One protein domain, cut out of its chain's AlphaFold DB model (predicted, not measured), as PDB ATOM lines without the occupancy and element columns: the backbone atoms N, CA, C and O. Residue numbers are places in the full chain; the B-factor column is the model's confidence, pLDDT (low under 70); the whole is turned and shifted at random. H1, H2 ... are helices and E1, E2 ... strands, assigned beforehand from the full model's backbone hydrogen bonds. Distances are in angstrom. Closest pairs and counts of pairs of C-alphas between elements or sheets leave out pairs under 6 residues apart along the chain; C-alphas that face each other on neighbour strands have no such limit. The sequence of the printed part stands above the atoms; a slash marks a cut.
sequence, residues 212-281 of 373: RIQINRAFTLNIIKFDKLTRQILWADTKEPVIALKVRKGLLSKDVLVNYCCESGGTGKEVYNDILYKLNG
ATOM      1  N   ARG A 212     220.008 244.407 210.132       83.12
ATOM      2  CA  ARG A 212     221.050 245.203 209.478       83.12
ATOM      3  C   ARG A 212     222.434 244.598 209.691       83.12
ATOM      4  O   ARG A 212     223.201 244.574 208.725       83.12
ATOM      5  N   ILE A 213     222.708 244.043 210.872       81.06
ATOM      6  CA  ILE A 213     223.960 243.349 211.180       81.06
ATOM      7  C   ILE A 213     224.191 242.177 210.251       81.06
ATOM      8  O   ILE A 213     225.203 242.142 209.545       81.06
ATOM      9  N   GLN A 214     223.218 241.282 210.165       82.19
ATOM     10  CA  GLN A 214     223.348 240.080 209.352       82.19
ATOM     11  C   GLN A 214     223.416 240.416 207.856       82.19
ATOM     12  O   GLN A 214     224.246 239.877 207.125       82.19
ATOM     13  N   ILE A 215     222.629 241.390 207.389       85.06
ATOM     14  CA  ILE A 215     222.697 241.853 205.996       85.06
ATOM     15  C   ILE A 215     224.063 242.468 205.676       85.06
ATOM     16  O   ILE A 215     224.644 242.171 204.631       85.06
ATOM     17  N   ASN A 216     224.597 243.320 206.553       82.56
ATOM     18  CA  ASN A 216     225.920 243.909 206.370       82.56
ATOM     19  C   ASN A 216     226.999 242.832 206.279       82.56
ATOM     20  O   ASN A 216     227.832 242.887 205.372       82.56
ATOM     21  N   ARG A 217     226.931 241.828 207.154       78.81
ATOM     22  CA  ARG A 217     227.824 240.671 207.142       78.81
ATOM     23  C   ARG A 217     227.735 239.898 205.826       78.81
ATOM     24  O   ARG A 217     228.765 239.622 205.218       78.81
ATOM     25  N   ALA A 218     226.528 239.654 205.319       82.94
ATOM     26  CA  ALA A 218     226.318 238.967 204.044       82.94
ATOM     27  C   ALA A 218     226.882 239.742 202.839       82.94
ATOM     28  O   ALA A 218     227.374 239.132 201.888       82.94
ATOM     29  N   PHE A 219     226.858 241.080 202.873       82.50
ATOM     30  CA  PHE A 219     227.541 241.909 201.873       82.50
ATOM     31  C   PHE A 219     229.069 241.820 201.993       82.50
ATOM     32  O   PHE A 219     229.750 241.749 200.971       82.50
ATOM     33  N   THR A 220     229.612 241.832 203.214       78.50
ATOM     34  CA  THR A 220     231.063 241.757 203.463       78.50
ATOM     35  C   THR A 220     231.644 240.404 203.058       78.50
ATOM     36  O   THR A 220     232.683 240.362 202.404       78.50
ATOM     37  N   LEU A 221     230.942 239.313 203.375       80.62
ATOM     38  CA  LEU A 221     231.294 237.949 202.963       80.62
ATOM     39  C   LEU A 221     230.964 237.667 201.492       80.62
ATOM     40  O   LEU A 221     231.244 236.588 200.988       80.62
ATOM     41  N   ASN A 222     230.417 238.656 200.776       83.06
ATOM     42  CA  ASN A 222     230.097 238.563 199.359       83.06
ATOM     43  C   ASN A 222     229.123 237.411 199.042       83.06
ATOM     44  O   ASN A 222     229.194 236.841 197.961       83.06
ATOM     45  N   ILE A 223     228.194 237.107 199.956       83.81
ATOM     46  CA  ILE A 223     227.058 236.187 199.750       83.81
ATOM     47  C   ILE A 223     225.976 236.886 198.922       83.81
ATOM     48  O   ILE A 223     225.376 236.308 198.012       83.81
ATOM     49  N   ILE A 224     225.753 238.167 199.216       86.62
ATOM     50  CA  ILE A 224     224.876 239.057 198.460       86.62
ATOM     51  C   ILE A 224     225.690 240.207 197.879       86.62
ATOM     52  O   ILE A 224     226.567 240.776 198.529       86.62
ATOM     53  N   LYS A 225     225.380 240.589 196.641       85.81
ATOM     54  CA  LYS A 225     226.025 241.715 195.965       85.81
ATOM     55  C   LYS A 225     224.996 242.674 195.401       85.81
ATOM     56  O   LYS A 225     223.928 242.281 194.940       85.81
ATOM     57  N   PHE A 226     225.357 243.949 195.355       84.06
ATOM     58  CA  PHE A 226     224.573 244.944 194.641       84.06
ATOM     59  C   PHE A 226     225.114 245.113 193.222       84.06
ATOM     60  O   PHE A 226     226.249 245.556 193.029       84.06
ATOM     61  N   ASP A 227     224.298 244.789 192.221       82.75
ATOM     62  CA  ASP A 227     224.636 245.056 190.831       82.75
ATOM     63  C   ASP A 227     224.217 246.480 190.441       82.75
ATOM     64  O   ASP A 227     223.038 246.837 190.396       82.75
ATOM     65  N   LYS A 228     225.216 247.308 190.120       79.25
ATOM     66  CA  LYS A 228     225.033 248.715 189.744       79.25
ATOM     67  C   LYS A 228     224.309 248.884 188.403       79.25
ATOM     68  O   LYS A 228     223.684 249.926 188.200       79.25
ATOM     69  N   LEU A 229     224.393 247.900 187.503       78.62
ATOM     70  CA  LEU A 229     223.795 247.969 186.165       78.62
ATOM     71  C   LEU A 229     222.290 247.701 186.220       78.62
ATOM     72  O   LEU A 229     221.492 248.500 185.733       78.62
ATOM     73  N   THR A 230     221.901 246.601 186.862       75.81
ATOM     74  CA  THR A 230     220.493 246.202 187.015       75.81
ATOM     75  C   THR A 230     219.799 246.893 188.192       75.81
ATOM     76  O   THR A 230     218.566 246.938 188.235       75.81
ATOM     77  N   ARG A 231     220.577 247.497 189.107       81.62
ATOM     78  CA  ARG A 231     220.133 248.088 190.384       81.62
ATOM     79  C   ARG A 231     219.373 247.090 191.251       81.62
ATOM     80  O   ARG A 231     218.398 247.449 191.912       81.62
ATOM     81  N   GLN A 232     219.812 245.841 191.223       83.31
ATOM     82  CA  GLN A 232     219.231 244.748 191.988       83.31
ATOM     83  C   GLN A 232     220.263 244.182 192.954       83.31
ATOM     84  O   GLN A 232     221.474 244.284 192.740       83.31
ATOM     85  N   ILE A 233     219.760 243.615 194.043       83.25
ATOM     86  CA  ILE A 233     220.564 242.835 194.974       83.25
ATOM     87  C   ILE A 233     220.483 241.396 194.486       83.25
ATOM     88  O   ILE A 233     219.386 240.870 194.314       83.25
ATOM     89  N   LEU A 234     221.636 240.808 194.194       85.62
ATOM     90  CA  LEU A 234     221.767 239.478 193.618       85.62
ATOM     91  C   LEU A 234     222.508 238.571 194.594       85.62
ATOM     92  O   LEU A 234     223.421 239.028 195.287       85.62
ATOM     93  N   TRP A 235     222.169 237.289 194.588       84.94
ATOM     94  CA  TRP A 235     223.005 236.273 195.208       84.94
ATOM     95  C   TRP A 235     224.330 236.183 194.445       84.94
ATOM     96  O   TRP A 235     224.364 236.289 193.213       84.94
ATOM     97  N   ALA A 236     225.448 236.060 195.151       82.88
ATOM     98  CA  ALA A 236     226.755 236.076 194.505       82.88
ATOM     99  C   ALA A 236     227.050 234.796 193.711       82.88
ATOM    100  O   ALA A 236     227.706 234.877 192.667       82.88
ATOM    101  N   ASP A 237     226.522 233.661 194.170       79.56
ATOM    102  CA  ASP A 237     226.666 232.327 193.585       79.56
ATOM    103  C   ASP A 237     225.837 232.164 192.298       79.56
ATOM    104  O   ASP A 237     226.385 231.935 191.217       79.56
ATOM    105  N   THR A 238     224.520 232.340 192.387       79.69
ATOM    106  CA  THR A 238     223.563 232.097 191.298       79.69
ATOM    107  C   THR A 238     223.383 233.310 190.391       79.69
ATOM    108  O   THR A 238     222.953 233.172 189.247       79.69
ATOM    109  N   LYS A 239     223.741 234.512 190.870       80.75
ATOM    110  CA  LYS A 239     223.448 235.811 190.230       80.75
ATOM    111  C   LYS A 239     221.950 236.084 190.060       80.75
ATOM    112  O   LYS A 239     221.588 237.018 189.344       80.75
ATOM    113  N   GLU A 240     221.098 235.308 190.720       81.00
ATOM    114  CA  GLU A 240     219.658 235.531 190.745       81.00
ATOM    115  C   GLU A 240     219.305 236.683 191.694       81.00
ATOM    116  O   GLU A 240     220.027 236.931 192.666       81.00
ATOM    117  N   PRO A 241     218.220 237.429 191.423       78.38
ATOM    118  CA  PRO A 241     217.799 238.520 192.291       78.38
ATOM    119  C   PRO A 241     217.309 238.000 193.648       78.38
ATOM    120  O   PRO A 241     216.340 237.251 193.711       78.38
ATOM    121  N   VAL A 242     217.939 238.472 194.730       74.94
ATOM    122  CA  VAL A 242     217.520 238.249 196.132       74.94
ATOM    123  C   VAL A 242     216.131 238.839 196.360       74.94
ATOM    124  O   VAL A 242     215.278 238.262 197.023       74.94
ATOM    125  N   ILE A 243     215.906 240.013 195.771       73.38
ATOM    126  CA  ILE A 243     214.621 240.698 195.750       73.38
ATOM    127  C   ILE A 243     214.297 241.092 194.313       73.38
ATOM    128  O   ILE A 243     215.133 241.645 193.594       73.38
ATOM    129  N   ALA A 244     213.051 240.874 193.891       63.75
ATOM    130  CA  ALA A 244     212.577 241.348 192.589       63.75
ATOM    131  C   ALA A 244     212.550 242.894 192.502       63.75
ATOM    132  O   ALA A 244     212.480 243.467 191.408       63.75
ATOM    133  N   LEU A 245     212.621 243.579 193.650       65.44
ATOM    134  CA  LEU A 245     212.562 245.031 193.758       65.44
ATOM    135  C   LEU A 245     213.871 245.691 193.289       65.44
ATOM    136  O   LEU A 245     214.965 245.362 193.742       65.44
ATOM    137  N   LYS A 246     213.757 246.686 192.403       70.94
ATOM    138  CA  LYS A 246     214.896 247.515 191.983       70.94
ATOM    139  C   LYS A 246     215.145 248.629 192.997       70.94
ATOM    140  O   LYS A 246     214.232 249.392 193.319       70.94
ATOM    141  N   VAL A 247     216.392 248.780 193.437       71.94
ATOM    142  CA  VAL A 247     216.817 249.862 194.334       71.94
ATOM    143  C   VAL A 247     216.682 251.199 193.600       71.94
ATOM    144  O   VAL A 247     217.259 251.413 192.524       71.94
ATOM    145  N   ARG A 248     215.888 252.121 194.160       71.50
ATOM    146  CA  ARG A 248     215.718 253.467 193.593       71.50
ATOM    147  C   ARG A 248     217.014 254.268 193.735       71.50
ATOM    148  O   ARG A 248     217.759 254.123 194.699       71.50
ATOM    149  N   LYS A 249     217.274 255.152 192.768       63.50
ATOM    150  CA  LYS A 249     218.456 256.026 192.775       63.50
ATOM    151  C   LYS A 249     218.429 256.913 194.029       63.50
ATOM    152  O   LYS A 249     217.456 257.632 194.222       63.50
ATOM    153  N   GLY A 250     219.493 256.871 194.829       62.72
ATOM    154  CA  GLY A 250     219.638 257.666 196.054       62.72
ATOM    155  C   GLY A 250     219.331 256.919 197.354       62.72
ATOM    156  O   GLY A 250     219.652 257.449 198.410       62.72
ATOM    157  N   LEU A 251     218.778 255.701 197.299       71.19
ATOM    158  CA  LEU A 251     218.679 254.834 198.477       71.19
ATOM    159  C   LEU A 251     219.891 253.904 198.579       71.19
ATOM    160  O   LEU A 251     220.387 253.400 197.567       71.19
ATOM    161  N   LEU A 252     220.336 253.662 199.811       74.94
ATOM    162  CA  LEU A 252     221.350 252.660 200.109       74.94
ATOM    163  C   LEU A 252     220.744 251.264 199.923       74.94
ATOM    164  O   LEU A 252     219.680 250.956 200.456       74.94
ATOM    165  N   SER A 253     221.424 250.411 199.154       77.81
ATOM    166  CA  SER A 253     220.953 249.052 198.849       77.81
ATOM    167  C   SER A 253     220.748 248.207 200.108       77.81
ATOM    168  O   SER A 253     219.795 247.437 200.176       77.81
ATOM    169  N   LYS A 254     221.604 248.399 201.117       81.94
ATOM    170  CA  LYS A 254     221.530 247.733 202.423       81.94
ATOM    171  C   LYS A 254     220.224 248.062 203.153       81.94
ATOM    172  O   LYS A 254     219.507 247.152 203.545       81.94
ATOM    173  N   ASP A 255     219.860 249.341 203.236       79.50
ATOM    174  CA  ASP A 255     218.643 249.782 203.933       79.50
ATOM    175  C   ASP A 255     217.361 249.314 203.245       79.50
ATOM    176  O   ASP A 255     216.371 249.014 203.908       79.50
ATOM    177  N   VAL A 256     217.367 249.227 201.912       82.12
ATOM    178  CA  VAL A 256     216.231 248.672 201.162       82.12
ATOM    179  C   VAL A 256     216.016 247.203 201.518       82.12
ATOM    180  O   VAL A 256     214.874 246.797 201.710       82.12
ATOM    181  N   LEU A 257     217.096 246.426 201.642       82.19
ATOM    182  CA  LEU A 257     217.000 245.019 202.021       82.19
ATOM    183  C   LEU A 257     216.573 244.851 203.483       82.19
ATOM    184  O   LEU A 257     215.707 244.033 203.755       82.19
ATOM    185  N   VAL A 258     217.109 245.664 204.401       83.06
ATOM    186  CA  VAL A 258     216.711 245.650 205.822       83.06
ATOM    187  C   VAL A 258     215.218 245.926 205.968       83.06
ATOM    188  O   VAL A 258     214.509 245.155 206.606       83.06
ATOM    189  N   ASN A 259     214.719 246.986 205.329       82.75
ATOM    190  CA  ASN A 259     213.299 247.327 205.393       82.75
ATOM    191  C   ASN A 259     212.423 246.207 204.823       82.75
ATOM    192  O   ASN A 259     211.416 245.866 205.433       82.75
ATOM    193  N   TYR A 260     212.837 245.602 203.708       82.38
ATOM    194  CA  TYR A 260     212.122 244.482 203.104       82.38
ATOM    195  C   TYR A 260     212.080 243.248 204.022       82.38
ATOM    196  O   TYR A 260     211.030 242.633 204.175       82.38
ATOM    197  N   CYS A 261     213.190 242.908 204.684       81.62
ATOM    198  CA  CYS A 261     213.246 241.790 205.631       81.62
ATOM    199  C   CYS A 261     212.389 242.028 206.888       81.62
ATOM    200  O   CYS A 261     211.850 241.078 207.456       81.62
ATOM    201  N   CYS A 262     212.224 243.286 207.309       78.69
ATOM    202  CA  CYS A 262     211.438 243.655 208.489       78.69
ATOM    203  C   CYS A 262     209.946 243.936 208.202       78.69
ATOM    204  O   CYS A 262     209.182 244.176 209.143       78.69
ATOM    205  N   GLU A 263     209.500 243.927 206.941       80.62
ATOM    206  CA  GLU A 263     208.092 244.143 206.587       80.62
ATOM    207  C   GLU A 263     207.198 243.002 207.113       80.62
ATOM    208  O   GLU A 263     207.434 241.814 206.892       80.62
ATOM    209  N   SER A 264     206.131 243.362 207.831       52.34
ATOM    210  CA  SER A 264     205.346 242.444 208.673       52.34
ATOM    211  C   SER A 264     204.404 241.485 207.918       52.34
ATOM    212  O   SER A 264     203.539 240.881 208.549       52.34
ATOM    213  N   GLY A 265     204.532 241.333 206.593       53.31
ATOM    214  CA  GLY A 265     203.466 240.756 205.760       53.31
ATOM    215  C   GLY A 265     203.868 239.946 204.523       53.31
ATOM    216  O   GLY A 265     203.033 239.816 203.632       53.31
ATOM    217  N   GLY A 266     205.083 239.396 204.420       59.78
ATOM    218  CA  GLY A 266     205.425 238.550 203.266       59.78
ATOM    219  C   GLY A 266     206.871 238.057 203.199       59.78
ATOM    220  O   GLY A 266     207.619 238.199 204.163       59.78
ATOM    221  N   THR A 267     207.223 237.503 202.031       67.12
ATOM    222  CA  THR A 267     208.481 236.870 201.552       67.12
ATOM    223  C   THR A 267     209.822 237.448 202.042       67.12
ATOM    224  O   THR A 267     210.861 236.828 201.848       67.12
ATOM    225  N   GLY A 268     209.846 238.616 202.687       73.62
ATOM    226  CA  GLY A 268     211.041 239.205 203.296       73.62
ATOM    227  C   GLY A 268     211.631 238.390 204.448       73.62
ATOM    228  O   GLY A 268     212.851 238.283 204.541       73.62
ATOM    229  N   LYS A 269     210.797 237.750 205.280       77.69
ATOM    230  CA  LYS A 269     211.292 236.857 206.349       77.69
ATOM    231  C   LYS A 269     211.970 235.600 205.801       77.69
ATOM    232  O   LYS A 269     212.952 235.146 206.373       77.69
ATOM    233  N   GLU A 270     211.460 235.058 204.699       80.19
ATOM    234  CA  GLU A 270     212.046 233.892 204.023       80.19
ATOM    235  C   GLU A 270     213.425 234.247 203.462       80.19
ATOM    236  O   GLU A 270     214.403 233.579 203.771       80.19
ATOM    237  N   VAL A 271     213.525 235.384 202.764       81.69
ATOM    238  CA  VAL A 271     214.805 235.906 202.265       81.69
ATOM    239  C   VAL A 271     215.801 236.151 203.402       81.69
ATOM    240  O   VAL A 271     216.980 235.840 203.260       81.69
ATOM    241  N   TYR A 272     215.351 236.692 204.537       84.19
ATOM    242  CA  TYR A 272     216.213 236.868 205.704       84.19
ATOM    243  C   TYR A 272     216.745 235.531 206.233       84.19
ATOM    244  O   TYR A 272     217.947 235.403 206.464       84.19
ATOM    245  N   ASN A 273     215.883 234.520 206.358       83.31
ATOM    246  CA  ASN A 273     216.285 233.183 206.792       83.31
ATOM    247  C   ASN A 273     217.255 232.516 205.803       83.31
ATOM    248  O   ASN A 273     218.217 231.888 206.236       83.31
ATOM    249  N   ASP A 274     217.067 232.702 204.495       83.25
ATOM    250  CA  ASP A 274     217.992 232.197 203.472       83.25
ATOM    251  C   ASP A 274     219.375 232.860 203.573       83.25
ATOM    252  O   ASP A 274     220.405 232.196 203.422       83.25
ATOM    253  N   ILE A 275     219.413 234.169 203.858       84.31
ATOM    254  CA  ILE A 275     220.663 234.897 204.114       84.31
ATOM    255  C   ILE A 275     221.356 234.321 205.352       84.31
ATOM    256  O   ILE A 275     222.556 234.059 205.296       84.31
ATOM    257  N   LEU A 276     220.619 234.088 206.442       83.94
ATOM    258  CA  LEU A 276     221.165 233.480 207.658       83.94
ATOM    259  C   LEU A 276     221.709 232.072 207.402       83.94
ATOM    260  O   LEU A 276     222.815 231.756 207.832       83.94
ATOM    261  N   TYR A 277     220.976 231.242 206.661       84.44
ATOM    262  CA  TYR A 277     221.415 229.891 206.320       84.44
ATOM    263  C   TYR A 277     222.744 229.905 205.550       84.44
ATOM    264  O   TYR A 277     223.680 229.196 205.912       84.44
ATOM    265  N   LYS A 278     222.867 230.768 204.532       81.81
ATOM    266  CA  LYS A 278     224.112 230.918 203.761       81.81
ATOM    267  C   LYS A 278     225.254 231.521 204.585       81.81
ATOM    268  O   LYS A 278     226.397 231.124 204.398       81.81
ATOM    269  N   LEU A 279     224.956 232.448 205.498       78.88
ATOM    270  CA  LEU A 279     225.945 233.021 206.418       78.88
ATOM    271  C   LEU A 279     226.551 231.966 207.342       78.88
ATOM    272  O   LEU A 279     227.758 231.977 207.563       78.88
ATOM    273  N   ASN A 280     225.721 231.068 207.868       74.50
ATOM    274  CA  ASN A 280     226.169 230.028 208.788       74.50
ATOM    275  C   ASN A 280     226.832 228.854 208.051       74.50
ATOM    276  O   ASN A 280     227.743 228.244 208.593       74.50
ATOM    277  N   GLY A 281     226.440 228.575 206.803       64.75
ATOM    278  CA  GLY A 281     227.017 227.495 205.995       64.75
ATOM    279  C   GLY A 281     228.421 227.757 205.426       64.75
ATOM    280  O   GLY A 281     229.097 226.804 205.050       64.75
TER     281      GLY A 281
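What this domain is: This is residues 212 to 281 of the 373 residues of an uncharacterized protein of Bacteroidetes bacterium (UniProt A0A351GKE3). Three helices, H1, H2 and H3, cross one another at steep angles in a triangle, each touching the other two, and a small two-stranded hairpin, E1 and E2, lies to one side of them, near residues 215 to 219 of H1 and residues 253 to 257 of H2. A long stretch with no named element, residues 236 to 252, leads from the end of E2 to the start of H2. The printed part has 70 residues, with three named helices and two named strands in the order H1, E1, E2, H2, H3; the sheet E1 - E2 is antiparallel and the class is mostly helix. The whole is compact and rounded, with a radius of gyration of the C-alphas of 11.1 A and spans of 31 by 28 by 20 A.

How they stand to each other: H1, residues 212 to 220, is joined by a tight link to E1, residues 224 to 227; their closest C-alphas, those of Ala 218 and Ile 224, are 5.8 A apart. A second tight link leads to E2, residues 232 to 235, and E1 and E2 form an antiparallel hairpin with 143 degrees between their directions. Across it N 225 and O 234 are within hydrogen-bond range at 2.8 A, as are N 234 and O 225 at 2.8 A. H1 and E2 are apart. H2, residues 253 to 262, touches H1 at a steep tilt of 43 degrees, opposite ways, with the C-alphas of Arg 212 and Val 258 closest at 5.7 A. The closest C-alphas of E1 and H2 are those of Phe 226 and Ser 253, 6.9 A apart. H3, residues 268 to 281, touches H2 with its residues 268 to 272 alone; the closest C-alphas, those of Cys 261 and Gly 268, are 4.1 A apart. These two helices run opposite ways at a steep tilt of 69 degrees, only just short of about perpendicular. With residues 275 to 279 alone H3 touches H1, the same way at a steep tilt of 52 degrees, and the C-alphas of Ala 218 and Leu 279 are closest at 6.4 A. H3 is apart from E2, and only just apart from E1, with the closest C-alphas 8.2 A apart. In H1, H2 and H3 every O i to N i+4 pair is within hydrogen-bond range.

Where its parts are: H1 begins at C-alpha 212, (221.050, 245.203, 209.478), and measures 12.2 A from first to last C-alpha. E1 measures 9.7 A and E2 9.8 A. H2 begins at C-alpha 253, (220.953, 249.052, 198.849), and measures 14.6 A. H3, the longest helix, measures 20.0 A and ends at C-alpha 281, (227.017, 227.495, 205.995).

The domain as a whole: The two C-alphas farthest apart, those of Gly 250 and Gly 281, are 32.6 A apart. The printed part has no cut. The link from E2 to H2, 17 residues, is long; the links H1 to E1, E1 to E2 and H2 to H3 are tight. The mean pLDDT of the printed part is 78.1, and residues 244 to 245, 249 to 250, 264 to 267 and 281 are under 70.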